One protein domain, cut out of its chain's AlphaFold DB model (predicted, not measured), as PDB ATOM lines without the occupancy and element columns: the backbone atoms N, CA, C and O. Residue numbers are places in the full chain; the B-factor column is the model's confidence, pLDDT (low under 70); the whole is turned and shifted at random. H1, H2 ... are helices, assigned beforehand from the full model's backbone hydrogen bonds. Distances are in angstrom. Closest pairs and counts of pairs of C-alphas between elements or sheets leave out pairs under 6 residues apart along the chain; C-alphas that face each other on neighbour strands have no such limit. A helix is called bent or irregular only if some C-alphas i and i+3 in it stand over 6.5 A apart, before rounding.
ATOM      1  N   GLU A   7     516.698 228.197 511.605       82.81
ATOM      2  CA  GLU A   7     515.424 227.662 511.123       82.81
ATOM      3  C   GLU A   7     514.482 228.777 510.660       82.81
ATOM      4  O   GLU A   7     514.012 228.731 509.530       82.81
ATOM      5  N   GLN A   8     514.327 229.841 511.454       83.19
ATOM      6  CA  GLN A   8     513.541 231.018 511.064       83.19
ATOM      7  C   GLN A   8     514.112 231.707 509.816       83.19
ATOM      8  O   GLN A   8     513.362 232.122 508.936       83.19
ATOM      9  N   ALA A   9     515.441 231.796 509.700       84.06
ATOM     10  CA  ALA A   9     516.085 232.348 508.510       84.06
ATOM     11  C   ALA A   9     515.837 231.482 507.260       84.06
ATOM     12  O   ALA A   9     515.685 232.019 506.162       84.06
ATOM     13  N   LEU A  10     515.767 230.156 507.410       86.31
ATOM     14  CA  LEU A  10     515.459 229.236 506.314       86.31
ATOM     15  C   LEU A  10     513.966 229.250 505.947       86.31
ATOM     16  O   LEU A  10     513.643 229.168 504.768       86.31
ATOM     17  N   GLU A  11     513.061 229.393 506.914       85.50
ATOM     18  CA  GLU A  11     511.624 229.560 506.653       85.50
ATOM     19  C   GLU A  11     511.338 230.863 505.901       85.50
ATOM     20  O   GLU A  11     510.555 230.878 504.953       85.50
ATOM     21  N   GLN A  12     512.006 231.950 506.290       86.81
ATOM     22  CA  GLN A  12     511.772 233.272 505.719       86.81
ATOM     23  C   GLN A  12     512.512 233.501 504.390       86.81
ATOM     24  O   GLN A  12     511.971 234.148 503.495       86.81
ATOM     25  N   TYR A  13     513.739 232.984 504.246       90.00
ATOM     26  CA  TYR A  13     514.631 233.278 503.112       90.00
ATOM     27  C   TYR A  13     515.199 232.029 502.418       90.00
ATOM     28  O   TYR A  13     516.141 232.132 501.627       90.00
ATOM     29  N   GLY A  14     514.657 230.840 502.689       88.25
ATOM     30  CA  GLY A  14     515.202 229.568 502.204       88.25
ATOM     31  C   GLY A  14     515.305 229.467 500.686       88.25
ATOM     32  O   GLY A  14     516.317 228.982 500.181       88.25
ATOM     33  N   ASP A  15     514.317 229.984 499.956       90.19
ATOM     34  CA  ASP A  15     514.348 230.020 498.490       90.19
ATOM     35  C   ASP A  15     515.491 230.898 497.961       90.19
ATOM     36  O   ASP A  15     516.199 230.495 497.039       90.19
ATOM     37  N   ASP A  16     515.733 232.065 498.560       89.94
ATOM     38  CA  ASP A  16     516.800 232.978 498.132       89.94
ATOM     39  C   ASP A  16     518.191 232.443 498.500       89.94
ATOM     40  O   ASP A  16     519.111 232.481 497.679       89.94
ATOM     41  N   LEU A  17     518.346 231.849 499.686       90.38
ATOM     42  CA  LEU A  17     519.576 231.151 500.076       90.38
ATOM     43  C   LEU A  17     519.866 229.960 499.151       90.38
ATOM     44  O   LEU A  17     521.019 229.717 498.781       90.38
ATOM     45  N   TYR A  18     518.825 229.239 498.734       92.19
ATOM     46  CA  TYR A  18     518.959 228.131 497.800       92.19
ATOM     47  C   TYR A  18     519.307 228.598 496.382       92.19
ATOM     48  O   TYR A  18     520.220 228.049 495.765       92.19
ATOM     49  N   ARG A  19     518.661 229.660 495.884       91.06
ATOM     50  CA  ARG A  19     519.008 230.306 494.605       91.06
ATOM     51  C   ARG A  19     520.463 230.759 494.586       91.06
ATOM     52  O   ARG A  19     521.164 230.519 493.603       91.06
ATOM     53  N   LEU A  20     520.948 231.334 495.687       90.81
ATOM     54  CA  LEU A  20     522.351 231.712 495.833       90.81
ATOM     55  C   LEU A  20     523.277 230.486 495.799       90.81
ATOM     56  O   LEU A  20     524.292 230.491 495.100       90.81
ATOM     57  N   ALA A  21     522.916 229.399 496.487       90.50
ATOM     58  CA  ALA A  21     523.677 228.151 496.457       90.50
ATOM     59  C   ALA A  21     523.741 227.538 495.044       90.50
ATOM     60  O   ALA A  21     524.802 227.055 494.633       90.50
ATOM     61  N   VAL A  22     522.643 227.594 494.283       89.25
ATOM     62  CA  VAL A  22     522.570 227.144 492.882       89.25
ATOM     63  C   VAL A  22     523.432 228.020 491.973       89.25
ATOM     64  O   VAL A  22     524.198 227.485 491.170       89.25
ATOM     65  N   LEU A  23     523.398 229.343 492.148       89.00
ATOM     66  CA  LEU A  23     524.213 230.291 491.383       89.00
ATOM     67  C   LEU A  23     525.724 230.043 491.550       89.00
ATOM     68  O   LEU A  23     526.503 230.216 490.606       89.00
ATOM     69  N   LEU A  24     526.152 229.622 492.743       87.12
ATOM     70  CA  LEU A  24     527.560 229.381 493.087       87.12
ATOM     71  C   LEU A  24     528.054 227.966 492.732       87.12
ATOM     72  O   LEU A  24     529.269 227.731 492.642       87.12
ATOM     73  N   SER A  25     527.130 227.035 492.500       86.12
ATOM     74  CA  SER A  25     527.401 225.610 492.304       86.12
ATOM     75  C   SER A  25     527.336 225.190 490.825       86.12
ATOM     76  O   SER A  25     526.713 225.860 490.007       86.12
ATOM     77  N   PRO A  26     528.009 224.090 490.435       77.25
ATOM     78  CA  PRO A  26     527.934 223.563 489.067       77.25
ATOM     79  C   PRO A  26     526.586 222.892 488.744       77.25
ATOM     80  O   PRO A  26     526.161 222.898 487.591       77.25
ATOM     81  N   ASP A  27     525.921 222.312 489.743       80.94
ATOM     82  CA  ASP A  27     524.637 221.621 489.618       80.94
ATOM     83  C   ASP A  27     523.822 221.724 490.925       80.94
ATOM     84  O   ASP A  27     524.317 222.193 491.956       80.94
ATOM     85  N   GLN A  28     522.555 221.296 490.875       84.19
ATOM     86  CA  GLN A  28     521.646 221.324 492.028       84.19
ATOM     87  C   GLN A  28     522.086 220.372 493.150       84.19
ATOM     88  O   GLN A  28     521.909 220.688 494.322       84.19
ATOM     89  N   ALA A  29     522.714 219.235 492.833       84.06
ATOM     90  CA  ALA A  29     523.189 218.297 493.852       84.06
ATOM     91  C   ALA A  29     524.319 218.910 494.699       84.06
ATOM     92  O   ALA A  29     524.338 218.772 495.926       84.06
ATOM     93  N   ALA A  30     525.235 219.638 494.062       85.38
ATOM     94  CA  ALA A  30     526.283 220.402 494.719       85.38
ATOM     95  C   ALA A  30     525.708 221.570 495.533       85.38
ATOM     96  O   ALA A  30     526.190 221.806 496.640       85.38
ATOM     97  N   ALA A  31     524.660 222.239 495.040       88.19
ATOM     98  CA  ALA A  31     523.958 223.286 495.786       88.19
ATOM     99  C   ALA A  31     523.291 222.737 497.060       88.19
ATOM    100  O   ALA A  31     523.474 223.299 498.140       88.19
ATOM    101  N   ASN A  32     522.606 221.590 496.966       90.88
ATOM    102  CA  ASN A  32     522.010 220.898 498.115       90.88
ATOM    103  C   ASN A  32     523.083 220.544 499.155       90.88
ATOM    104  O   ASN A  32     522.943 220.831 500.343       90.88
ATOM    105  N   ALA A  33     524.190 219.946 498.702       87.94
ATOM    106  CA  ALA A  33     525.293 219.561 499.577       87.94
ATOM    107  C   ALA A  33     525.979 220.769 500.234       87.94
ATOM    108  O   ALA A  33     526.435 220.660 501.375       87.94
ATOM    109  N   LEU A  34     526.062 221.901 499.526       89.88
ATOM    110  CA  LEU A  34     526.604 223.152 500.046       89.88
ATOM    111  C   LEU A  34     525.712 223.708 501.159       89.88
ATOM    112  O   LEU A  34     526.208 223.943 502.257       89.88
ATOM    113  N   LEU A  35     524.402 223.817 500.915       91.38
ATOM    114  CA  LEU A  35     523.445 224.342 501.890       91.38
ATOM    115  C   LEU A  35     523.415 223.494 503.173       91.38
ATOM    116  O   LEU A  35     523.529 224.024 504.279       91.38
ATOM    117  N   VAL A  36     523.384 222.163 503.035       90.19
ATOM    118  CA  VAL A  36     523.445 221.229 504.173       90.19
ATOM    119  C   VAL A  36     524.775 221.342 504.928       90.19
ATOM    120  O   VAL A  36     524.801 221.223 506.154       90.19
ATOM    121  N   ARG A  37     525.902 221.561 504.238       89.25
ATOM    122  CA  ARG A  37     527.210 221.735 504.890       89.25
ATOM    123  C   ARG A  37     527.268 223.037 505.680       89.25
ATOM    124  O   ARG A  37     527.733 223.010 506.817       89.25
ATOM    125  N   THR A  38     526.769 224.128 505.109       89.81
ATOM    126  CA  THR A  38     526.679 225.423 505.785       89.81
ATOM    127  C   THR A  38     525.793 225.321 507.024       89.81
ATOM    128  O   THR A  38     526.233 225.709 508.101       89.81
ATOM    129  N   ALA A  39     524.632 224.665 506.940       88.19
ATOM    130  CA  ALA A  39     523.758 224.425 508.093       88.19
ATOM    131  C   ALA A  39     524.469 223.732 509.270       88.19
ATOM    132  O   ALA A  39     524.256 224.085 510.429       88.19
ATOM    133  N   ARG A  40     525.397 222.801 508.998       87.31
ATOM    134  CA  ARG A  40     526.182 222.137 510.059       87.31
ATOM    135  C   ARG A  40     527.084 223.095 510.839       87.31
ATOM    136  O   ARG A  40     527.389 222.800 511.992       87.31
ATOM    137  N   GLN A  41     527.517 224.209 510.248       86.19
ATOM    138  CA  GLN A  41     528.323 225.215 510.949       86.19
ATOM    139  C   GLN A  41     527.488 226.016 511.953       86.19
ATOM    140  O   GLN A  41     527.996 226.430 512.994       86.19
ATOM    141  N   PHE A  42     526.188 226.156 511.696       86.50
ATOM    142  CA  PHE A  42     525.261 226.875 512.565       86.50
ATOM    143  C   PHE A  42     524.696 226.018 513.712       86.50
ATOM    144  O   PHE A  42     523.946 226.537 514.527       86.50
ATOM    145  N   ARG A  43     525.140 224.758 513.870       82.19
ATOM    146  CA  ARG A  43     524.694 223.838 514.944       82.19
ATOM    147  C   ARG A  43     524.764 224.387 516.364       82.19
ATOM    148  O   ARG A  43     523.964 224.002 517.207       82.19
ATOM    149  N   ASN A  44     525.747 225.243 516.619       72.19
ATOM    150  CA  ASN A  44     526.006 225.820 517.937       72.19
ATOM    151  C   ASN A  44     525.751 227.338 517.971       72.19
ATOM    152  O   ASN A  44     526.121 227.991 518.944       72.19
ATOM    153  N   HIS A  45     525.170 227.910 516.912       73.12
ATOM    154  CA  HIS A  45     524.940 229.346 516.793       73.12
ATOM    155  C   HIS A  45     523.483 229.672 517.137       73.12
ATOM    156  O   HIS A  45     522.559 229.167 516.509       73.12
ATOM    157  N   VAL A  46     523.280 230.531 518.142       59.94
ATOM    158  CA  VAL A  46     521.944 230.935 518.629       59.94
ATOM    159  C   VAL A  46     521.255 231.916 517.666       59.94
ATOM    160  O   VAL A  46     520.033 232.011 517.651       59.94
ATOM    161  N   ALA A  47     522.036 232.616 516.841       70.94
ATOM    162  CA  ALA A  47     521.568 233.625 515.901       70.94
ATOM    163  C   ALA A  47     522.246 233.433 514.541       70.94
ATOM    164  O   ALA A  47     523.471 233.304 514.484       70.94
ATOM    165  N   ALA A  48     521.468 233.452 513.462       74.69
ATOM    166  CA  ALA A  48     521.980 233.428 512.100       74.69
ATOM    167  C   ALA A  48     521.245 234.483 511.264       74.69
ATOM    168  O   ALA A  48     520.073 234.318 510.930       74.69
ATOM    169  N   ASP A  49     521.941 235.575 510.953       82.75
ATOM    170  CA  ASP A  49     521.470 236.561 509.982       82.75
ATOM    171  C   ASP A  49     521.657 236.025 508.552       82.75
ATOM    172  O   ASP A  49     522.611 235.289 508.271       82.75
ATOM    173  N   VAL A  50     520.769 236.411 507.632       84.88
ATOM    174  CA  VAL A  50     520.757 235.930 506.240       84.88
ATOM    175  C   VAL A  50     522.077 236.231 505.526       84.88
ATOM    176  O   VAL A  50     522.588 235.398 504.772       84.88
ATOM    177  N   LEU A  51     522.698 237.374 505.838       84.31
ATOM    178  CA  LEU A  51     524.006 237.751 505.314       84.31
ATOM    179  C   LEU A  51     525.116 236.829 505.819       84.31
ATOM    180  O   LEU A  51     525.982 236.412 505.051       84.31
ATOM    181  N   THR A  52     525.079 236.475 507.106       85.88
ATOM    182  CA  THR A  52     526.058 235.560 507.709       85.88
ATOM    183  C   THR A  52     525.965 234.176 507.067       85.88
ATOM    184  O   THR A  52     526.991 233.562 506.778       85.88
ATOM    185  N   ILE A  53     524.749 233.704 506.768       86.69
ATOM    186  CA  ILE A  53     524.539 232.435 506.059       86.69
ATOM    187  C   ILE A  53     525.057 232.526 504.614       86.69
ATOM    188  O   ILE A  53     525.724 231.602 504.150       86.69
ATOM    189  N   ALA A  54     524.814 233.636 503.911       86.06
ATOM    190  CA  ALA A  54     525.296 233.853 502.544       86.06
ATOM    191  C   ALA A  54     526.832 233.902 502.441       86.06
ATOM    192  O   ALA A  54     527.415 233.304 501.534       86.06
ATOM    193  N   ILE A  55     527.503 234.558 503.392       85.62
ATOM    194  CA  ILE A  55     528.971 234.562 503.480       85.62
ATOM    195  C   ILE A  55     529.482 233.151 503.793       85.62
ATOM    196  O   ILE A  55     530.386 232.664 503.114       85.62
ATOM    197  N   ALA A  56     528.857 232.443 504.737       86.75
ATOM    198  CA  ALA A  56     529.230 231.069 505.065       86.75
ATOM    199  C   ALA A  56     529.036 230.104 503.877       86.75
ATOM    200  O   ALA A  56     529.852 229.205 503.671       86.75
ATOM    201  N   LEU A  57     528.002 230.296 503.046       87.31
ATOM    202  CA  LEU A  57     527.840 229.563 501.780       87.31
ATOM    203  C   LEU A  57     529.051 229.769 500.861       87.31
ATOM    204  O   LEU A  57     529.541 228.803 500.275       87.31
ATOM    205  N   TYR A  58     529.552 231.000 500.750       86.00
ATOM    206  CA  TYR A  58     530.723 231.307 499.931       86.00
ATOM    207  C   TYR A  58     532.016 230.702 500.497       86.00
ATOM    208  O   TYR A  58     532.776 230.082 499.752       86.00
ATOM    209  N   GLU A  59     532.247 230.807 501.806       85.19
ATOM    210  CA  GLU A  59     533.438 230.258 502.475       85.19
ATOM    211  C   GLU A  59     533.520 228.725 502.411       85.19
ATOM    212  O   GLU A  59     534.609 228.153 502.389       85.19
ATOM    213  N   GLN A  60     532.373 228.039 502.347       84.00
ATOM    214  CA  GLN A  60     532.303 226.578 502.236       84.00
ATOM    215  C   GLN A  60     532.583 226.036 500.826       84.00
ATOM    216  O   GLN A  60     532.681 224.810 500.639       84.00
ATOM    217  N   LEU A  61     532.716 226.911 499.827       80.75
ATOM    218  CA  LEU A  61     533.030 226.498 498.467       80.75
ATOM    219  C   LEU A  61     534.489 226.023 498.368       80.75
ATOM    220  O   LEU A  61     535.407 226.687 498.845       80.75
ATOM    221  N   PRO A  62     534.757 224.893 497.691       74.19
ATOM    222  CA  PRO A  62     536.127 224.442 497.468       74.19
ATOM    223  C   PRO A  62     536.892 225.459 496.611       74.19
ATOM    224  O   PRO A  62     536.318 225.993 495.661       74.19
ATOM    225  N   VAL A  63     538.185 225.673 496.892       66.94
ATOM    226  CA  VAL A  63     539.067 226.577 496.125       66.94
ATOM    227  C   VAL A  63     538.897 226.348 494.620       66.94
ATOM    228  O   VAL A  63     538.903 225.206 494.152       66.94
ATOM    229  N   GLU A  64     538.734 227.436 493.868       63.19
ATOM    230  CA  GLU A  64     538.398 227.452 492.440       63.19
ATOM    231  C   GLU A  64     539.565 226.930 491.575       63.19
ATOM    232  O   GLU A  64     540.282 227.668 490.910       63.19
ATOM    233  N   ARG A  65     539.801 225.614 491.594       51.06
ATOM    234  CA  ARG A  65     540.847 224.955 490.799       51.06
ATOM    235  C   ARG A  65     540.357 224.664 489.385       51.06
ATOM    236  O   ARG A  65     540.089 223.514 489.086       51.06
ATOM    237  N   GLY A  66     540.199 225.665 488.519       50.81
ATOM    238  CA  GLY A  66     540.074 225.484 487.054       50.81
ATOM    239  C   GLY A  66     539.042 224.460 486.527       50.81
ATOM    240  O   GLY A  66     539.109 224.078 485.358       50.81
ATOM    241  N   LEU A  67     538.094 224.003 487.355       46.81
ATOM    242  CA  LEU A  67     537.198 222.870 487.077       46.81
ATOM    243  C   LEU A  67     536.190 223.170 485.952       46.81
ATOM    244  O   LEU A  67     535.642 222.245 485.357       46.81
ATOM    245  N   PHE A  68     536.005 224.446 485.605       50.91
ATOM    246  CA  PHE A  68     535.098 224.902 484.549       50.91
ATOM    247  C   PHE A  68     535.724 224.981 483.149       50.91
ATOM    248  O   PHE A  68     535.030 225.319 482.198       50.91
ATOM    249  N   ARG A  69     536.999 224.604 482.957       49.19
ATOM    250  CA  ARG A  69     537.560 224.470 481.593       49.19
ATOM    251  C   ARG A  69     537.158 223.175 480.873       49.19
ATOM    252  O   ARG A  69     537.436 223.056 479.686       49.19
ATOM    253  N   ARG A  70     536.538 222.197 481.554       48.75
ATOM    254  CA  ARG A  70     536.176 220.891 480.952       48.75
ATOM    255  C   ARG A  70     534.782 220.343 481.285       48.75
ATOM    256  O   ARG A  70     534.428 219.296 480.751       48.75
ATOM    257  N   ARG A  71     533.979 221.003 482.122       51.91
ATOM    258  CA  ARG A  71     532.580 220.611 482.372       51.91
ATOM    259  C   ARG A  71     531.652 221.700 481.855       51.91
ATOM    260  O   ARG A  71     531.970 222.874 482.008       51.91
ATOM    261  N   GLY A  72     530.583 221.270 481.186       59.03
ATOM    262  CA  GLY A  72     529.608 222.121 480.509       59.03
ATOM    263  C   GLY A  72     528.992 223.194 481.405       59.03
ATOM    264  O   GLY A  72     529.228 223.247 482.612       59.03
ATOM    265  N   VAL A  73     528.223 224.072 480.768       64.81
ATOM    266  CA  VAL A  73     527.496 225.164 481.423       64.81
ATOM    267  C   VAL A  73     526.678 224.605 482.606       64.81
ATOM    268  O   VAL A  73     526.143 223.501 482.472       64.81
ATOM    269  N   PRO A  74     526.615 225.294 483.767       68.31
ATOM    270  CA  PRO A  74     525.860 224.816 484.922       68.31
ATOM    271  C   PRO A  74     524.429 224.406 484.569       68.31
ATOM    272  O   PRO A  74     523.790 225.037 483.730       68.31
ATOM    273  N   ALA A  75     523.913 223.379 485.245       64.38
ATOM    274  CA  ALA A  75     522.626 222.763 484.906       64.38
ATOM    275  C   ALA A  75     521.433 223.741 484.940       64.38
ATOM    276  O   ALA A  75     520.446 223.533 484.242       64.38
ATOM    277  N   TRP A  76     521.529 224.822 485.720       70.19
ATOM    278  CA  TRP A  76     520.497 225.859 485.801       70.19
ATOM    279  C   TRP A  76     520.434 226.756 484.554       70.19
ATOM    280  O   TRP A  76     519.404 227.368 484.308       70.19
ATOM    281  N   VAL A  77     521.487 226.788 483.730       70.06
ATOM    282  CA  VAL A  77     521.495 227.510 482.446       70.06
ATOM    283  C   VAL A  77     520.838 226.686 481.334       70.06
ATOM    284  O   VAL A  77     520.282 227.240 480.395       70.06
ATOM    285  N   THR A  78     520.887 225.353 481.432       61.28
ATOM    286  CA  THR A  78     520.333 224.431 480.426       61.28
ATOM    287  C   THR A  78     518.930 223.924 480.767       61.28
ATOM    288  O   THR A  78     518.325 223.218 479.961       61.28
ATOM    289  N   ALA A  79     518.391 224.275 481.935       57.66
ATOM    290  CA  ALA A  79     517.079 223.849 482.412       57.66
ATOM    291  C   ALA A  79     515.920 224.625 481.749       57.66
ATOM    292  O   ALA A  79     515.158 225.280 482.443       57.66
ATOM    293  N   GLY A  80     515.805 224.572 480.415       51.88
ATOM    294  CA  GLY A  80     514.577 224.756 479.612       51.88
ATOM    295  C   GLY A  80     513.662 225.979 479.819       51.88
ATOM    296  O   GLY A  80     512.610 226.018 479.192       51.88
ATOM    297  N   MET A  81     514.007 226.942 480.674       58.78
ATOM    298  CA  MET A  81     513.112 228.026 481.117       58.78
ATOM    299  C   MET A  81     513.654 229.434 480.840       58.78
ATOM    300  O   MET A  81     512.985 230.415 481.147       58.78
ATOM    301  N   VAL A  82     514.852 229.552 480.262       66.69
ATOM    302  CA  VAL A  82     515.427 230.844 479.858       66.69
ATOM    303  C   VAL A  82     514.914 231.192 478.460       66.69
ATOM    304  O   VAL A  82     514.951 230.342 477.566       66.69
ATOM    305  N   ARG A  83     514.443 232.431 478.263       73.38
ATOM    306  CA  ARG A  83     514.046 232.939 476.940       73.38
ATOM    307  C   ARG A  83     515.232 232.794 475.985       73.38
ATOM    308  O   ARG A  83     516.381 233.008 476.368       73.38
ATOM    309  N   THR A  84     514.979 232.424 474.734       71.56
ATOM    310  CA  THR A  84     516.050 232.174 473.750       71.56
ATOM    311  C   THR A  84     516.968 233.381 473.539       71.56
ATOM    312  O   THR A  84     518.145 233.201 473.241       71.56
ATOM    313  N   GLU A  85     516.440 234.591 473.735       77.56
ATOM    314  CA  GLU A  85     517.165 235.864 473.656       77.56
ATOM    315  C   GLU A  85     518.135 236.109 474.828       77.56
ATOM    316  O   GLU A  85     519.202 236.682 474.624       77.56
ATOM    317  N   ASP A  86     517.846 235.579 476.022       83.38
ATOM    318  CA  ASP A  86     518.645 235.804 477.239       83.38
ATOM    319  C   ASP A  86     519.724 234.732 477.469       83.38
ATOM    320  O   ASP A  86     520.629 234.885 478.300       83.38
ATOM    321  N   ALA A  87     519.667 233.625 476.721       81.94
ATOM    322  CA  ALA A  87     520.590 232.499 476.852       81.94
ATOM    323  C   ALA A  87     522.089 232.879 476.752       81.94
ATOM    324  O   ALA A  87     522.890 232.332 477.530       81.94
ATOM    325  N   PRO A  88     522.518 233.808 475.866       86.00
ATOM    326  CA  PRO A  88     523.907 234.268 475.818       86.00
ATOM    327  C   PRO A  88     524.343 234.958 477.115       86.00
ATOM    328  O   PRO A  88     525.423 234.659 477.637       86.00
ATOM    329  N   LEU A  89     523.491 235.825 477.671       88.31
ATOM    330  CA  LEU A  89     523.785 236.585 478.884       88.31
ATOM    331  C   LEU A  89     523.845 235.677 480.114       88.31
ATOM    332  O   LEU A  89     524.806 235.742 480.882       88.31
ATOM    333  N   VAL A  90     522.893 234.755 480.263       87.50
ATOM    334  CA  VAL A  90     522.895 233.772 481.360       87.50
ATOM    335  C   VAL A  90     524.146 232.884 481.308       87.50
ATOM    336  O   VAL A  90     524.791 232.626 482.331       87.50
ATOM    337  N   THR A  91     524.558 232.467 480.107       86.31
ATOM    338  CA  THR A  91     525.796 231.697 479.912       86.31
ATOM    339  C   THR A  91     527.036 232.509 480.287       86.31
ATOM    340  O   THR A  91     527.975 231.965 480.874       86.31
ATOM    341  N   ALA A  92     527.056 233.804 479.969       88.75
ATOM    342  CA  ALA A  92     528.142 234.702 480.340       88.75
ATOM    343  C   ALA A  92     528.214 234.902 481.863       88.75
ATOM    344  O   ALA A  92     529.294 234.756 482.438       88.75
ATOM    345  N   ILE A  93     527.072 235.099 482.535       89.94
ATOM    346  CA  ILE A  93     526.982 235.197 484.002       89.94
ATOM    347  C   ILE A  93     527.538 233.934 484.667       89.94
ATOM    348  O   ILE A  93     528.335 234.017 485.603       89.94
ATOM    349  N   ALA A  94     527.187 232.751 484.159       85.81
ATOM    350  CA  ALA A  94     527.666 231.482 484.704       85.81
ATOM    351  C   ALA A  94     529.194 231.296 484.610       85.81
ATOM    352  O   ALA A  94     529.772 230.533 485.390       85.81
ATOM    353  N   ARG A  95     529.855 231.993 483.676       86.19
ATOM    354  CA  ARG A  95     531.315 231.970 483.484       86.19
ATOM    355  C   ARG A  95     532.059 232.985 484.350       86.19
ATOM    356  O   ARG A  95     533.286 232.915 484.414       86.19
ATOM    357  N   LEU A  96     531.353 233.899 485.016       89.19
ATOM    358  CA  LEU A  96     531.982 234.868 485.904       89.19
ATOM    359  C   LEU A  96     532.647 234.171 487.112       89.19
ATOM    360  O   LEU A  96     532.134 233.157 487.618       89.19
ATOM    361  N   PRO A  97     533.758 234.730 487.630       88.75
ATOM    362  CA  PRO A  97     534.339 234.337 488.909       88.75
ATOM    363  C   PRO A  97     533.286 234.243 490.014       88.75
ATOM    364  O   PRO A  97     532.377 235.073 490.096       88.75
ATOM    365  N   ARG A  98     533.418 233.267 490.919       86.19
ATOM    366  CA  ARG A  98     532.428 233.054 491.993       86.19
ATOM    367  C   ARG A  98     532.166 234.290 492.850       86.19
ATOM    368  O   ARG A  98     531.025 234.517 493.225       86.19
ATOM    369  N   ALA A  99     533.192 235.096 493.127       87.25
ATOM    370  CA  ALA A  99     533.041 236.338 493.889       87.25
ATOM    371  C   ALA A  99     532.135 237.361 493.175       87.25
ATOM    372  O   ALA A  99     531.353 238.052 493.818       87.25
ATOM    373  N   GLN A 100     532.214 237.433 491.843       90.62
ATOM    374  CA  GLN A 100     531.363 238.304 491.030       90.62
ATOM    375  C   GLN A 100     529.934 237.759 490.942       90.62
ATOM    376  O   GLN A 100     528.983 238.517 491.101       90.62
ATOM    377  N   ARG A 101     529.768 236.437 490.786       90.00
ATOM    378  CA  ARG A 101     528.444 235.792 490.839       90.00
ATOM    379  C   ARG A 101     527.758 235.974 492.189       90.00
ATOM    380  O   ARG A 101     526.574 236.275 492.217       90.00
ATOM    381  N   LEU A 102     528.498 235.832 493.291       89.44
ATOM    382  CA  LEU A 102     527.988 236.106 494.634       89.44
ATOM    383  C   LEU A 102     527.485 237.549 494.724       89.44
ATOM    384  O   LEU A 102     526.353 237.766 495.130       89.44
ATOM    385  N   ALA A 103     528.302 238.518 494.306       89.81
ATOM    386  CA  ALA A 103     527.947 239.930 494.374       89.81
ATOM    387  C   ALA A 103     526.704 240.268 493.527       89.81
ATOM    388  O   ALA A 103     525.834 240.994 493.999       89.81
ATOM    389  N   LEU A 104     526.577 239.694 492.324       90.38
ATOM    390  CA  LEU A 104     525.366 239.820 491.503       90.38
ATOM    391  C   LEU A 104     524.147 239.161 492.165       90.38
ATOM    392  O   LEU A 104     523.072 239.747 492.178       90.38
ATOM    393  N   GLY A 105     524.306 237.972 492.753       89.38
ATOM    394  CA  GLY A 105     523.233 237.287 493.477       89.38
ATOM    395  C   GLY A 105     522.737 238.081 494.688       89.38
ATOM    396  O   GLY A 105     521.532 238.209 494.879       89.38
ATOM    397  N   LEU A 106     523.655 238.676 495.454       88.94
ATOM    398  CA  LEU A 106     523.332 239.568 496.568       88.94
ATOM    399  C   LEU A 106     522.649 240.863 496.100       88.94
ATOM    400  O   LEU A 106     521.800 241.381 496.805       88.94
ATOM    401  N   ALA A 107     522.987 241.389 494.920       86.12
ATOM    402  CA  ALA A 107     522.328 242.576 494.372       86.12
ATOM    403  C   ALA A 107     520.935 242.277 493.775       86.12
ATOM    404  O   ALA A 107     520.068 243.153 493.742       86.12
ATOM    405  N   ALA A 108     520.720 241.055 493.279       85.69
ATOM    406  CA  ALA A 108     519.503 240.678 492.567       85.69
ATOM    407  C   ALA A 108     518.419 240.067 493.473       85.69
ATOM    408  O   ALA A 108     517.238 240.338 493.254       85.69
ATOM    409  N   LEU A 109     518.775 239.246 494.465       85.69
ATOM    410  CA  LEU A 109     517.809 238.515 495.300       85.69
ATOM    411  C   LEU A 109     517.174 239.404 496.381       85.69
ATOM    412  O   LEU A 109     517.825 240.275 496.952       85.69
ATOM    413  N   HIS A 110     515.893 239.171 496.682       78.38
ATOM    414  CA  HIS A 110     515.086 240.058 497.530       78.38
ATOM    415  C   HIS A 110     515.526 240.062 499.002       78.38
ATOM    416  O   HIS A 110     515.407 241.085 499.676       78.38
ATOM    417  N   ALA A 111     516.080 238.950 499.494       76.88
ATOM    418  CA  ALA A 111     516.568 238.821 500.868       76.88
ATOM    419  C   ALA A 111     517.704 239.800 501.255       76.88
ATOM    420  O   ALA A 111     517.960 240.012 502.444       76.88
ATOM    421  N   PHE A 112     518.395 240.406 500.285       78.25
ATOM    422  CA  PHE A 112     519.582 241.231 500.521       78.25
ATOM    423  C   PHE A 112     519.322 242.690 500.126       78.25
ATOM    424  O   PHE A 112     519.536 243.105 498.990       78.25
ATOM    425  N   THR A 113     518.856 243.493 501.082       71.44
ATOM    426  CA  THR A 113     518.708 244.942 500.890       71.44
ATOM    427  C   THR A 113     520.063 245.649 500.963       71.44
ATOM    428  O   THR A 113     521.032 245.136 501.526       71.44
ATOM    429  N   THR A 114     520.142 246.873 500.436       66.06
ATOM    430  CA  THR A 114     521.346 247.716 500.541       66.06
ATOM    431  C   THR A 114     521.790 247.950 501.986       66.06
ATOM    432  O   THR A 114     522.992 248.045 502.233       66.06
ATOM    433  N   ASP A 115     520.847 247.973 502.932       65.00
ATOM    434  CA  ASP A 115     521.119 248.117 504.367       65.00
ATOM    435  C   ASP A 115     521.750 246.844 504.951       65.00
ATOM    436  O   ASP A 115     522.714 246.924 505.711       65.00
ATOM    437  N   ASN A 116     521.284 245.665 504.518       69.19
ATOM    438  CA  ASN A 116     521.856 244.373 504.910       69.19
ATOM    439  C   ASN A 116     523.279 244.186 504.364       69.19
ATOM    440  O   ASN A 116     524.072 243.458 504.946       69.19
ATOM    441  N   LEU A 117     523.628 244.845 503.256       72.56
ATOM    442  CA  LEU A 117     524.954 244.758 502.635       72.56
ATOM    443  C   LEU A 117     525.952 245.803 503.163       72.56
ATOM    444  O   LEU A 117     527.138 245.733 502.828       72.56
ATOM    445  N   ALA A 118     525.515 246.746 504.008       68.75
ATOM    446  CA  ALA A 118     526.380 247.767 504.604       68.75
ATOM    447  C   ALA A 118     527.607 247.201 505.362       68.75
ATOM    448  O   ALA A 118     528.693 247.764 505.197       68.75
ATOM    449  N   PRO A 119     527.517 246.080 506.117       71.38
ATOM    450  CA  PRO A 119     528.662 245.499 506.828       71.38
ATOM    451  C   PRO A 119     529.784 244.970 505.920       71.38
ATOM    452  O   PRO A 119     530.927 244.887 506.357       71.38
ATOM    453  N   ILE A 120     529.478 244.622 504.663       71.00
ATOM    454  CA  ILE A 120     530.465 244.141 503.673       71.00
ATOM    455  C   ILE A 120     531.217 245.323 503.022       71.00
ATOM    456  O   ILE A 120     532.216 245.144 502.326       71.00
ATOM    457  N   GLY A 121     530.777 246.561 503.263       76.81
ATOM    458  CA  GLY A 121     531.439 247.765 502.763       76.81
ATOM    459  C   GLY A 121     531.358 247.914 501.240       76.81
ATOM    460  O   GLY A 121     530.428 247.442 500.595       76.81
ATOM    461  N   GLN A 122     532.325 248.613 500.638       79.88
ATOM    462  CA  GLN A 122     532.318 248.912 499.195       79.88
ATOM    463  C   GLN A 122     532.811 247.753 498.314       79.88
ATOM    464  O   GLN A 122     532.637 247.795 497.095       79.88
ATOM    465  N   GLU A 123     533.404 246.709 498.901       83.69
ATOM    466  CA  GLU A 123     534.026 245.619 498.143       83.69
ATOM    467  C   GLU A 123     533.025 244.875 497.256       83.69
ATOM    468  O   GLU A 123     533.333 244.569 496.104       83.69
ATOM    469  N   TRP A 124     531.800 244.633 497.731       84.25
ATOM    470  CA  TRP A 124     530.784 243.960 496.917       84.25
ATOM    471  C   TRP A 124     530.334 244.823 495.728       84.25
ATOM    472  O   TRP A 124     530.140 244.290 494.637       84.25
ATOM    473  N   ARG A 125     530.251 246.153 495.887       86.31
ATOM    474  CA  ARG A 125     529.893 247.087 494.799       86.31
ATOM    475  C   ARG A 125     530.955 247.107 493.710       86.31
ATOM    476  O   ARG A 125     530.626 247.094 492.527       86.31
ATOM    477  N   VAL A 126     532.227 247.048 494.106       89.50
ATOM    478  CA  VAL A 126     533.353 246.865 493.178       89.50
ATOM    479  C   VAL A 126     533.182 245.568 492.384       89.50
ATOM    480  O   VAL A 126     533.310 245.577 491.162       89.50
ATOM    481  N   ARG A 127     532.814 244.461 493.043       90.50
ATOM    482  CA  ARG A 127     532.580 243.175 492.364       90.50
ATOM    483  C   ARG A 127     531.377 243.206 491.421       90.50
ATOM    484  O   ARG A 127     531.474 242.604 490.356       90.50
ATOM    485  N   VAL A 128     530.288 243.896 491.771       90.00
ATOM    486  CA  VAL A 128     529.130 244.096 490.876       90.00
ATOM    487  C   VAL A 128     529.541 244.904 489.649       90.00
ATOM    488  O   VAL A 128     529.293 244.474 488.526       90.00
ATOM    489  N   ARG A 129     530.239 246.028 489.844       91.50
ATOM    490  CA  ARG A 129     530.768 246.845 488.746       91.50
ATOM    491  C   ARG A 129     531.647 246.021 487.808       91.50
ATOM    492  O   ARG A 129     531.456 246.057 486.595       91.50
ATOM    493  N   ASP A 130     532.599 245.273 488.357       91.75
ATOM    494  CA  ASP A 130     533.519 244.459 487.560       91.75
ATOM    495  C   ASP A 130     532.783 243.330 486.819       91.75
ATOM    496  O   ASP A 130     533.145 242.995 485.692       91.75
ATOM    497  N   ALA A 131     531.732 242.768 487.426       92.44
ATOM    498  CA  ALA A 131     530.877 241.770 486.794       92.44
ATOM    499  C   ALA A 131     530.123 242.353 485.590       92.44
ATOM    500  O   ALA A 131     530.184 241.788 484.505       92.44
ATOM    501  N   ILE A 132     529.469 243.508 485.751       92.44
ATOM    502  CA  ILE A 132     528.727 244.174 484.668       92.44
ATOM    503  C   ILE A 132     529.677 244.569 483.529       92.44
ATOM    504  O   ILE A 132     529.376 244.305 482.367       92.44
ATOM    505  N   ARG A 133     530.871 245.101 483.840       91.75
ATOM    506  CA  ARG A 133     531.900 245.393 482.822       91.75
ATOM    507  C   ARG A 133     532.325 244.144 482.046       91.75
ATOM    508  O   ARG A 133     532.514 244.222 480.837       91.75
ATOM    509  N   ALA A 134     532.457 242.994 482.710       91.38
ATOM    510  CA  ALA A 134     532.798 241.732 482.049       91.38
ATOM    511  C   ALA A 134     531.665 241.188 481.154       91.38
ATOM    512  O   ALA A 134     531.938 240.448 480.210       91.38
ATOM    513  N   LEU A 135     530.411 241.553 481.440       93.31
ATOM    514  CA  LEU A 135     529.230 241.161 480.663       93.31
ATOM    515  C   LEU A 135     528.919 242.112 479.500       93.31
ATOM    516  O   LEU A 135     528.138 241.745 478.624       93.31
ATOM    517  N   LEU A 136     529.542 243.295 479.459       91.94
ATOM    518  CA  LEU A 136     529.280 244.338 478.464       91.94
ATOM    519  C   LEU A 136     529.274 243.834 477.007       91.94
ATOM    520  O   LEU A 136     528.297 244.111 476.321       91.94
ATOM    521  N   PRO A 137     530.245 243.012 476.543       90.12
ATOM    522  CA  PRO A 137     530.266 242.543 475.151       90.12
ATOM    523  C   PRO A 137     529.070 241.664 474.757       90.12
ATOM    524  O   PRO A 137     528.854 241.415 473.576       90.12
ATOM    525  N   VAL A 138     528.346 241.127 475.744       90.44
ATOM    526  CA  VAL A 138     527.152 240.295 475.543       90.44
ATOM    527  C   VAL A 138     525.873 241.114 475.714       90.44
ATOM    528  O   VAL A 138     524.877 240.809 475.069       90.44
ATOM    529  N   LEU A 139     525.898 242.131 476.581       88.75
ATOM    530  CA  LEU A 139     524.766 243.024 476.833       88.75
ATOM    531  C   LEU A 139     524.528 243.992 475.676       88.75
ATOM    532  O   LEU A 139     523.385 244.200 475.280       88.75
ATOM    533  N   ASP A 140     525.603 244.594 475.172       89.12
ATOM    534  CA  ASP A 140     525.548 245.591 474.112       89.12
ATOM    535  C   ASP A 140     526.911 245.654 473.393       89.12
ATOM    536  O   ASP A 140     527.853 246.261 473.910       89.12
ATOM    537  N   PRO A 141     527.070 244.969 472.245       86.38
ATOM    538  CA  PRO A 141     528.349 244.897 471.542       86.38
ATOM    539  C   PRO A 141     528.751 246.225 470.883       86.38
ATOM    540  O   PRO A 141     529.934 246.414 470.603       86.38
ATOM    541  N   ASP A 142     527.791 247.124 470.649       88.25
ATOM    542  CA  ASP A 142     528.013 248.417 469.994       88.25
ATOM    543  C   ASP A 142     528.361 249.526 471.004       88.25
ATOM    544  O   ASP A 142     528.795 250.617 470.625       88.25
ATOM    545  N   LEU A 143     528.202 249.252 472.303       89.44
ATOM    546  CA  LEU A 143     528.461 250.205 473.371       89.44
ATOM    547  C   LEU A 143     529.959 250.316 473.684       89.44
ATOM    548  O   LEU A 143     530.629 249.339 474.021       89.44
ATOM    549  N   ASP A 144     530.483 251.541 473.629       86.81
ATOM    550  CA  ASP A 144     531.896 251.817 473.883       86.81
ATOM    551  C   ASP A 144     532.289 251.493 475.348       86.81
ATOM    552  O   ASP A 144     531.820 252.160 476.281       86.81
ATOM    553  N   PRO A 145     533.190 250.518 475.592       84.12
ATOM    554  CA  PRO A 145     533.610 250.132 476.940       84.12
ATOM    555  C   PRO A 145     534.356 251.240 477.695       84.12
ATOM    556  O   PRO A 145     534.420 251.195 478.928       84.12
ATOM    557  N   THR A 146     534.911 252.233 476.994       84.62
ATOM    558  CA  THR A 146     535.629 253.359 477.613       84.62
ATOM    559  C   THR A 146     534.695 254.294 478.389       84.62
ATOM    560  O   THR A 146     535.127 254.986 479.317       84.62
ATOM    561  N   LEU A 147     533.387 254.261 478.100       85.19
ATOM    562  CA  LEU A 147     532.370 255.026 478.826       85.19
ATOM    563  C   LEU A 147     532.305 254.640 480.316       85.19
ATOM    564  O   LEU A 147     532.044 255.493 481.169       85.19
ATOM    565  N   PHE A 148     532.609 253.377 480.628       88.06
ATOM    566  CA  PHE A 148     532.578 252.804 481.979       88.06
ATOM    567  C   PHE A 148     533.972 252.572 482.570       88.06
ATOM    568  O   PHE A 148     534.124 251.814 483.533       88.06
ATOM    569  N   ASP A 149     534.993 253.218 482.004       86.38
ATOM    570  CA  ASP A 149     536.353 253.201 482.525       86.38
ATOM    571  C   ASP A 149     536.734 254.581 483.093       86.38
ATOM    572  O   ASP A 149     537.011 255.511 482.329       86.38
ATOM    573  N   PRO A 150     536.730 254.763 484.429       84.56
ATOM    574  CA  PRO A 150     537.102 256.034 485.048       84.56
ATOM    575  C   PRO A 150     538.519 256.490 484.693       84.56
ATOM    576  O   PRO A 150     538.763 257.693 484.621       84.56
ATOM    577  N   ASP A 151     539.438 255.556 484.444       86.12
ATOM    578  CA  ASP A 151     540.841 255.874 484.162       86.12
ATOM    579  C   ASP A 151     541.032 256.434 482.746       86.12
ATOM    580  O   ASP A 151     541.971 257.189 482.499       86.12
ATOM    581  N   GLN A 152     540.102 256.128 481.835       85.50
ATOM    582  CA  GLN A 152     540.069 256.664 480.471       85.50
ATOM    583  C   GLN A 152     539.180 257.910 480.344       85.50
ATOM    584  O   GLN A 152     539.098 258.519 479.278       85.50
ATOM    585  N   ALA A 153     538.505 258.307 481.424       86.44
ATOM    586  CA  ALA A 153     537.691 259.511 481.453       86.44
ATOM    587  C   ALA A 153     538.561 260.779 481.559       86.44
ATOM    588  O   ALA A 153     539.629 260.742 482.184       86.44
ATOM    589  N   PRO A 154     538.083 261.928 481.041       88.88
ATOM    590  CA  PRO A 154     538.674 263.228 481.348       88.88
ATOM    591  C   PRO A 154     538.831 263.418 482.861       88.88
ATOM    592  O   PRO A 154     538.002 262.941 483.640       88.88
ATOM    593  N   GLU A 155     539.878 264.128 483.289       87.88
ATOM    594  CA  GLU A 155     540.225 264.283 484.710       87.88
ATOM    595  C   GLU A 155     539.055 264.828 485.547       87.88
ATOM    596  O   GLU A 155     538.752 264.300 486.616       87.88
ATOM    597  N   GLU A 156     538.318 265.789 484.991       86.94
ATOM    598  CA  GLU A 156     537.106 266.376 485.573       86.94
ATOM    599  C   GLU A 156     535.949 265.376 485.763       86.94
ATOM    600  O   GLU A 156     535.122 265.548 486.655       86.94
ATOM    601  N   CYS A 157     535.890 264.309 484.960       88.75
ATOM    602  CA  CYS A 157     534.836 263.292 484.994       88.75
ATOM    603  C   CYS A 157     535.182 262.096 485.892       88.75
ATOM    604  O   CYS A 157     534.288 261.336 486.270       88.75
ATOM    605  N   ARG A 158     536.464 261.890 486.222       91.19
ATOM    606  CA  ARG A 158     536.963 260.661 486.865       91.19
ATOM    607  C   ARG A 158     536.273 260.372 488.197       91.19
ATOM    608  O   ARG A 158     535.800 259.258 488.417       91.19
ATOM    609  N   MET A 159     536.168 261.386 489.057       88.69
ATOM    610  CA  MET A 159     535.526 261.264 490.372       88.69
ATOM    611  C   MET A 159     534.034 260.946 490.256       88.69
ATOM    612  O   MET A 159     533.547 260.029 490.916       88.69
ATOM    613  N   ALA A 160     533.319 261.657 489.379       86.12
ATOM    614  CA  ALA A 160     531.894 261.435 489.160       86.12
ATOM    615  C   ALA A 160     531.628 260.042 488.569       86.12
ATOM    616  O   ALA A 160     530.785 259.314 489.085       86.12
ATOM    617  N   ARG A 161     532.386 259.617 487.547       88.88
ATOM    618  CA  ARG A 161     532.244 258.276 486.957       88.88
ATOM    619  C   ARG A 161     532.562 257.170 487.956       88.88
ATOM    620  O   ARG A 161     531.801 256.214 488.045       88.88
ATOM    621  N   MET A 162     533.633 257.302 488.741       89.44
ATOM    622  CA  MET A 162     533.969 256.308 489.765       89.44
ATOM    623  C   MET A 162     532.844 256.162 490.798       89.44
ATOM    624  O   MET A 162     532.440 255.042 491.110       89.44
ATOM    625  N   ALA A 163     532.305 257.283 491.287       87.12
ATOM    626  CA  ALA A 163     531.209 257.277 492.249       87.12
ATOM    627  C   ALA A 163     529.934 256.644 491.667       87.12
ATOM    628  O   ALA A 163     529.339 255.779 492.304       87.12
ATOM    629  N   LEU A 164     529.552 257.015 490.441       86.44
ATOM    630  CA  LEU A 164     528.326 256.541 489.790       86.44
ATOM    631  C   LEU A 164     528.368 255.054 489.421       86.44
ATOM    632  O   LEU A 164     527.342 254.380 489.508       86.44
ATOM    633  N   LEU A 165     529.537 254.536 489.033       88.19
ATOM    634  CA  LEU A 165     529.719 253.113 488.733       88.19
ATOM    635  C   LEU A 165     529.618 252.232 489.983       88.19
ATOM    636  O   LEU A 165     529.197 251.081 489.888       88.19
ATOM    637  N   LEU A 166     530.027 252.753 491.143       86.06
ATOM    638  CA  LEU A 166     529.934 252.041 492.417       86.06
ATOM    639  C   LEU A 166     528.544 252.167 493.040       86.06
ATOM    640  O   LEU A 166     528.048 251.197 493.609       86.06
ATOM    641  N   ASP A 167     527.932 253.347 492.956       85.25
ATOM    642  CA  ASP A 167     526.622 253.619 493.531       85.25
ATOM    643  C   ASP A 167     525.874 254.717 492.740       85.25
ATOM    644  O   ASP A 167     526.141 255.915 492.900       85.25
ATOM    645  N   PRO A 168     524.887 254.348 491.901       83.12
ATOM    646  CA  PRO A 168     524.147 255.307 491.085       83.12
ATOM    647  C   PRO A 168     523.204 256.209 491.899       83.12
ATOM    648  O   PRO A 168     522.650 257.156 491.328       83.12
ATOM    649  N   THR A 169     523.002 255.942 493.199       81.94
ATOM    650  CA  THR A 169     522.216 256.806 494.101       81.94
ATOM    651  C   THR A 169     522.987 258.061 494.511       81.94
ATOM    652  O   THR A 169     522.380 259.074 494.858       81.94
ATOM    653  N   VAL A 170     524.318 258.062 494.356       82.31
ATOM    654  CA  VAL A 170     525.176 259.232 494.615       82.31
ATOM    655  C   VAL A 170     524.821 260.413 493.709       82.31
ATOM    656  O   VAL A 170     524.990 261.567 494.099       82.31
ATOM    657  N   ALA A 171     524.208 260.143 492.550       77.94
ATOM    658  CA  ALA A 171     523.611 261.160 491.687       77.94
ATOM    659  C   ALA A 171     522.512 261.991 492.373       77.94
ATOM    660  O   ALA A 171     522.183 263.060 491.885       77.94
ATOM    661  N   GLN A 172     521.914 261.506 493.462       76.88
ATOM    662  CA  GLN A 172     520.885 262.218 494.223       76.88
ATOM    663  C   GLN A 172     521.399 262.681 495.585       76.88
ATOM    664  O   GLN A 172     520.910 263.688 496.088       76.88
ATOM    665  N   THR A 173     522.386 261.999 496.170       72.31
ATOM    666  CA  THR A 173     522.849 262.266 497.542       72.31
ATOM    667  C   THR A 173     524.096 263.152 497.625       72.31
ATOM    668  O   THR A 173     524.277 263.827 498.636       72.31
ATOM    669  N   SER A 174     524.931 263.221 496.580       82.50
ATOM    670  CA  SER A 174     526.135 264.067 496.550       82.50
ATOM    671  C   SER A 174     525.912 265.356 495.757       82.50
ATOM    672  O   SER A 174     525.547 265.326 494.581       82.50
ATOM    673  N   SER A 175     526.180 266.506 496.386       76.69
ATOM    674  CA  SER A 175     526.155 267.820 495.727       76.69
ATOM    675  C   SER A 175     527.135 267.909 494.559       76.69
ATOM    676  O   SER A 175     526.779 268.452 493.517       76.69
ATOM    677  N   ASP A 176     528.327 267.336 494.711       80.56
ATOM    678  CA  ASP A 176     529.426 267.488 493.754       80.56
ATOM    679  C   ASP A 176     529.163 266.672 492.487       80.56
ATOM    680  O   ASP A 176     529.343 267.154 491.368       80.56
ATOM    681  N   VAL A 177     528.634 265.454 492.653       83.69
ATOM    682  CA  VAL A 177     528.216 264.611 491.526       83.69
ATOM    683  C   VAL A 177     527.001 265.218 490.819       83.69
ATOM    684  O   VAL A 177     526.973 265.235 489.590       83.69
ATOM    685  N   ARG A 178     526.032 265.784 491.555       83.31
ATOM    686  CA  ARG A 178     524.891 266.507 490.958       83.31
ATOM    687  C   ARG A 178     525.332 267.717 490.143       83.31
ATOM    688  O   ARG A 178     524.894 267.867 489.005       83.31
ATOM    689  N   GLY A 179     526.216 268.546 490.700       74.19
ATOM    690  CA  GLY A 179     526.772 269.709 490.009       74.19
ATOM    691  C   GLY A 179     527.505 269.314 488.728       74.19
ATOM    692  O   GLY A 179     527.293 269.919 487.682       74.19
ATOM    693  N   HIS A 180     528.290 268.234 488.773       84.75
ATOM    694  CA  HIS A 180     528.976 267.717 487.591       84.75
ATOM    695  C   HIS A 180     528.005 267.166 486.529       84.75
ATOM    696  O   HIS A 180     528.159 267.448 485.341       84.75
ATOM    697  N   LEU A 181     526.972 266.415 486.931       85.19
ATOM    698  CA  LEU A 181     525.969 265.868 486.009       85.19
ATOM    699  C   LEU A 181     525.133 266.953 485.315       85.19
ATOM    700  O   LEU A 181     524.710 266.745 484.178       85.19
ATOM    701  N   ALA A 182     524.925 268.108 485.952       81.62
ATOM    702  CA  ALA A 182     524.263 269.249 485.320       81.62
ATOM    703  C   ALA A 182     525.069 269.814 484.134       81.62
ATOM    704  O   ALA A 182     524.484 270.344 483.192       81.62
ATOM    705  N   LEU A 183     526.398 269.670 484.163       81.44
ATOM    706  CA  LEU A 183     527.314 270.271 483.191       81.44
ATOM    707  C   LEU A 183     527.859 269.267 482.161       81.44
ATOM    708  O   LEU A 183     528.188 269.660 481.047       81.44
ATOM    709  N   CYS A 184     527.938 267.974 482.493       87.81
ATOM    710  CA  CYS A 184     528.539 266.955 481.630       87.81
ATOM    711  C   CYS A 184     527.493 265.999 481.030       87.81
ATOM    712  O   CYS A 184     526.969 265.105 481.701       87.81
ATOM    713  N   GLU A 185     527.208 266.141 479.733       87.75
ATOM    714  CA  GLU A 185     526.292 265.250 479.007       87.75
ATOM    715  C   GLU A 185     526.802 263.805 478.923       87.75
ATOM    716  O   GLU A 185     526.030 262.869 479.132       87.75
ATOM    717  N   THR A 186     528.106 263.607 478.724       87.75
ATOM    718  CA  THR A 186     528.709 262.271 478.638       87.75
ATOM    719  C   THR A 186     528.554 261.487 479.942       87.75
ATOM    720  O   THR A 186     528.277 260.292 479.914       87.75
ATOM    721  N   CYS A 187     528.673 262.145 481.100       86.75
ATOM    722  CA  CYS A 187     528.436 261.505 482.398       86.75
ATOM    723  C   CYS A 187     526.946 261.219 482.648       86.75
ATOM    724  O   CYS A 187     526.624 260.203 483.267       86.75
ATOM    725  N   ARG A 188     526.024 262.042 482.120       90.56
ATOM    726  CA  ARG A 188     524.581 261.729 482.128       90.56
ATOM    727  C   ARG A 188     524.261 260.517 481.254       90.56
ATOM    728  O   ARG A 188     523.511 259.646 481.688       90.56
ATOM    729  N   ALA A 189     524.842 260.439 480.058       88.19
ATOM    730  CA  ALA A 189     524.701 259.287 479.171       88.19
ATOM    731  C   ALA A 189     525.267 258.014 479.818       88.19
ATOM    732  O   ALA A 189     524.553 257.020 479.916       88.19
ATOM    733  N   ALA A 190     526.481 258.081 480.377       87.56
ATOM    734  CA  ALA A 190     527.092 256.974 481.112       87.56
ATOM    735  C   ALA A 190     526.205 256.480 482.266       87.56
ATOM    736  O   ALA A 190     526.035 255.278 482.435       87.56
ATOM    737  N   LEU A 191     525.593 257.388 483.037       90.75
ATOM    738  CA  LEU A 191     524.682 257.015 484.121       90.75
ATOM    739  C   LEU A 191     523.416 256.311 483.613       90.75
ATOM    740  O   LEU A 191     522.984 255.331 484.223       90.75
ATOM    741  N   ARG A 192     522.810 256.802 482.523       90.56
ATOM    742  CA  ARG A 192     521.622 256.178 481.918       90.56
ATOM    743  C   ARG A 192     521.933 254.766 481.435       90.56
ATOM    744  O   ARG A 192     521.232 253.836 481.828       90.56
ATOM    745  N   GLU A 193     523.015 254.607 480.677       91.88
ATOM    746  CA  GLU A 193     523.435 253.298 480.178       91.88
ATOM    747  C   GLU A 193     523.810 252.353 481.320       91.88
ATOM    748  O   GLU A 193     523.361 251.213 481.357       91.88
ATOM    749  N   TRP A 194     524.541 252.832 482.329       91.69
ATOM    750  CA  TRP A 194     524.909 252.011 483.481       91.69
ATOM    751  C   TRP A 194     523.690 251.494 484.256       91.69
ATOM    752  O   TRP A 194     523.642 250.322 484.644       91.69
ATOM    753  N   ARG A 195     522.674 252.346 484.458       90.12
ATOM    754  CA  ARG A 195     521.399 251.951 485.074       90.12
ATOM    755  C   ARG A 195     520.659 250.932 484.213       90.12
ATOM    756  O   ARG A 195     520.231 249.918 484.757       90.12
ATOM    757  N   ARG A 196     520.565 251.162 482.897       93.31
ATOM    758  CA  ARG A 196     519.946 250.227 481.944       93.31
ATOM    759  C   ARG A 196     520.602 248.847 482.015       93.31
ATOM    760  O   ARG A 196     519.907 247.860 482.236       93.31
ATOM    761  N   LEU A 197     521.932 248.787 481.923       91.00
ATOM    762  CA  LEU A 197     522.703 247.539 481.981       91.00
ATOM    763  C   LEU A 197     522.518 246.812 483.319       91.00
ATOM    764  O   LEU A 197     522.345 245.596 483.352       91.00
ATOM    765  N   THR A 198     522.521 247.551 484.433       90.31
ATOM    766  CA  THR A 198     522.337 246.970 485.771       90.31
ATOM    767  C   THR A 198     520.935 246.381 485.938       90.31
ATOM    768  O   THR A 198     520.791 245.292 486.494       90.31
ATOM    769  N   VAL A 199     519.901 247.077 485.451       89.81
ATOM    770  CA  VAL A 199     518.516 246.583 485.464       89.81
ATOM    771  C   VAL A 199     518.397 245.322 484.615       89.81
ATOM    772  O   VAL A 199     517.957 244.303 485.138       89.81
ATOM    773  N   GLN A 200     518.902 245.343 483.379       91.38
ATOM    774  CA  GLN A 200     518.854 244.200 482.466       91.38
ATOM    775  C   GLN A 200     519.538 242.953 483.053       91.38
ATOM    776  O   GLN A 200     518.962 241.868 483.044       91.38
ATOM    777  N   VAL A 201     520.746 243.091 483.618       91.94
ATOM    778  CA  VAL A 201     521.451 241.965 484.261       91.94
ATOM    779  C   VAL A 201     520.661 241.422 485.452       91.94
ATOM    780  O   VAL A 201     520.559 240.206 485.614       91.94
ATOM    781  N   ASN A 202     520.097 242.302 486.285       90.19
ATOM    782  CA  ASN A 202     519.330 241.892 487.458       90.19
ATOM    783  C   ASN A 202     518.013 241.206 487.084       90.19
ATOM    784  O   ASN A 202     517.651 240.225 487.727       90.19
ATOM    785  N   GLU A 203     517.301 241.700 486.073       88.88
ATOM    786  CA  GLU A 203     516.058 241.103 485.577       88.88
ATOM    787  C   GLU A 203     516.313 239.719 484.991       88.88
ATOM    788  O   GLU A 203     515.725 238.749 485.463       88.88
ATOM    789  N   VAL A 204     517.284 239.592 484.082       89.31
ATOM    790  CA  VAL A 204     517.639 238.298 483.482       89.31
ATOM    791  C   VAL A 204     518.098 237.296 484.544       89.31
ATOM    792  O   VAL A 204     517.720 236.123 484.506       89.31
ATOM    793  N   LEU A 205     518.878 237.740 485.534       88.94
ATOM    794  CA  LEU A 205     519.304 236.875 486.634       88.94
ATOM    795  C   LEU A 205     518.129 236.460 487.532       88.94
ATOM    796  O   LEU A 205     518.054 235.299 487.936       88.94
ATOM    797  N   ARG A 206     517.204 237.377 487.844       87.12
ATOM    798  CA  ARG A 206     515.998 237.066 488.624       87.12
ATOM    799  C   ARG A 206     515.097 236.096 487.883       87.12
ATOM    800  O   ARG A 206     514.670 235.125 488.495       87.12
ATOM    801  N   ASP A 207     514.851 236.313 486.599       85.56
ATOM    802  CA  ASP A 207     513.990 235.453 485.792       85.56
ATOM    803  C   ASP A 207     514.578 234.047 485.653       85.56
ATOM    804  O   ASP A 207     513.863 233.060 485.847       85.56
ATOM    805  N   ALA A 208     515.896 233.937 485.458       84.81
ATOM    806  CA  ALA A 208     516.587 232.651 485.435       84.81
ATOM    807  C   ALA A 208     516.510 231.898 486.781       84.81
ATOM    808  O   ALA A 208     516.447 230.667 486.801       84.81
ATOM    809  N   LEU A 209     516.510 232.611 487.917       85.56
ATOM    810  CA  LEU A 209     516.486 232.016 489.262       85.56
ATOM    811  C   LEU A 209     515.076 231.861 489.855       85.56
ATOM    812  O   LEU A 209     514.884 231.059 490.770       85.56
ATOM    813  N   ARG A 210     514.070 232.574 489.339       85.00
ATOM    814  CA  ARG A 210     512.673 232.542 489.801       85.00
ATOM    815  C   ARG A 210     512.072 231.131 489.898       85.00
ATOM    816  O   ARG A 210     511.449 230.855 490.929       85.00
ATOM    817  N   PRO A 211     512.240 230.226 488.910       82.69
ATOM    818  CA  PRO A 211     511.673 228.878 488.992       82.69
ATOM    819  C   PRO A 211     512.418 227.965 489.975       82.69
ATOM    820  O   PRO A 211     511.897 226.916 490.352       82.69
TER     821      PRO A 211
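Overview. This is residues 7 to 211 of the 681 residues of an uncharacterized protein of Roseiflexus sp. (strain RS-1) (UniProt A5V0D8). A long helix, H12, makes a spine on which H5, H6 and H7 pack nearly at right angles; H1, H2 and H3 cluster at one end of the domain, H9, H10 and H11 at the other. The cluster at the first end joins the rest through H1 on H6, and short H4 packs on H5. The printed part has 205 residues with twelve named helices, H1 to H12 in chain order, and no named strand: all helix, its packing mostly crossed. It is compact, with a radius of gyration of the C-alphas of 18.4 A and spans of 55 by 40 by 29 A.

Along the chain. Find C-alpha 7 at (515.424, 227.662, 511.123), where H1 begins and runs to residue 24. Next come H2, residues 28 to 44, 26.7 A long, H3, 50 to 59, H4, 75 to 78, H5, 87 to 95, and H6, 98 to 108. At C-alpha 123, (534.026, 245.619, 498.143), you meet H7, which runs 23.4 A to residue 139. H8 is residues 145 to 148, H9 155 to 166, H10 170 to 173 and H11 175 to 183. H12 runs 36.1 A from residue 185 to C-alpha 209 at (516.486, 232.016, 489.262). H1, H2, H7 and H9 are irregular: C-alphas 12 and 15 are 8.3 A apart, 41 and 44 7.4 A, 134 and 137 7.4 A, 156 and 159 7.2 A.

Arrangement. Look first at the hairpin of H1 and H2, at a steep tilt of 41 degrees, opposite ways; their closest C-alphas, Ala 21 and Ala 31, are 4.9 A apart. H3 touches H2 at Thr 38 and Leu 57, 5.9 A between C-alphas. H1 touches H6 with residues 20 to 24 alone, C-alphas of Leu 20 and Gly 105 closest at 6.1 A. H7 and H12 are the hubs, touching five helices each, and stand about perpendicular at 89 degrees, C-alphas of Ile 132 and Thr 198 closest at 7.1 A. H8 only just touches H7, with 3 pairs of C-alphas within 8 A. H9 touches H12 at a shallow tilt of 18 degrees, the same way, Leu 164 to Leu 191 closest at 6.8 A between C-alphas. H10 and H11 touch only at the corner, C-alphas of Ala 171 and Arg 178 closest at 5.5 A. Every O i to N i+4 pair is within hydrogen-bond range in H3, H5, H6 and H12; H1 has 12 of 14, H2 9 of 13, H7 11 of 13, H9 6 of 8, H11 4 of 5, and H4, H8 and H10 are too short for one.

Size, cuts and confidence. The C-alphas farthest apart, Asn 44 and Leu 183, are 56.4 A apart. The printed part has no cut; the links H3 to H4 and H6 to H7 are long. Mean pLDDT of the printed part is 82.7, and residues 63 to 75 are among those under 70.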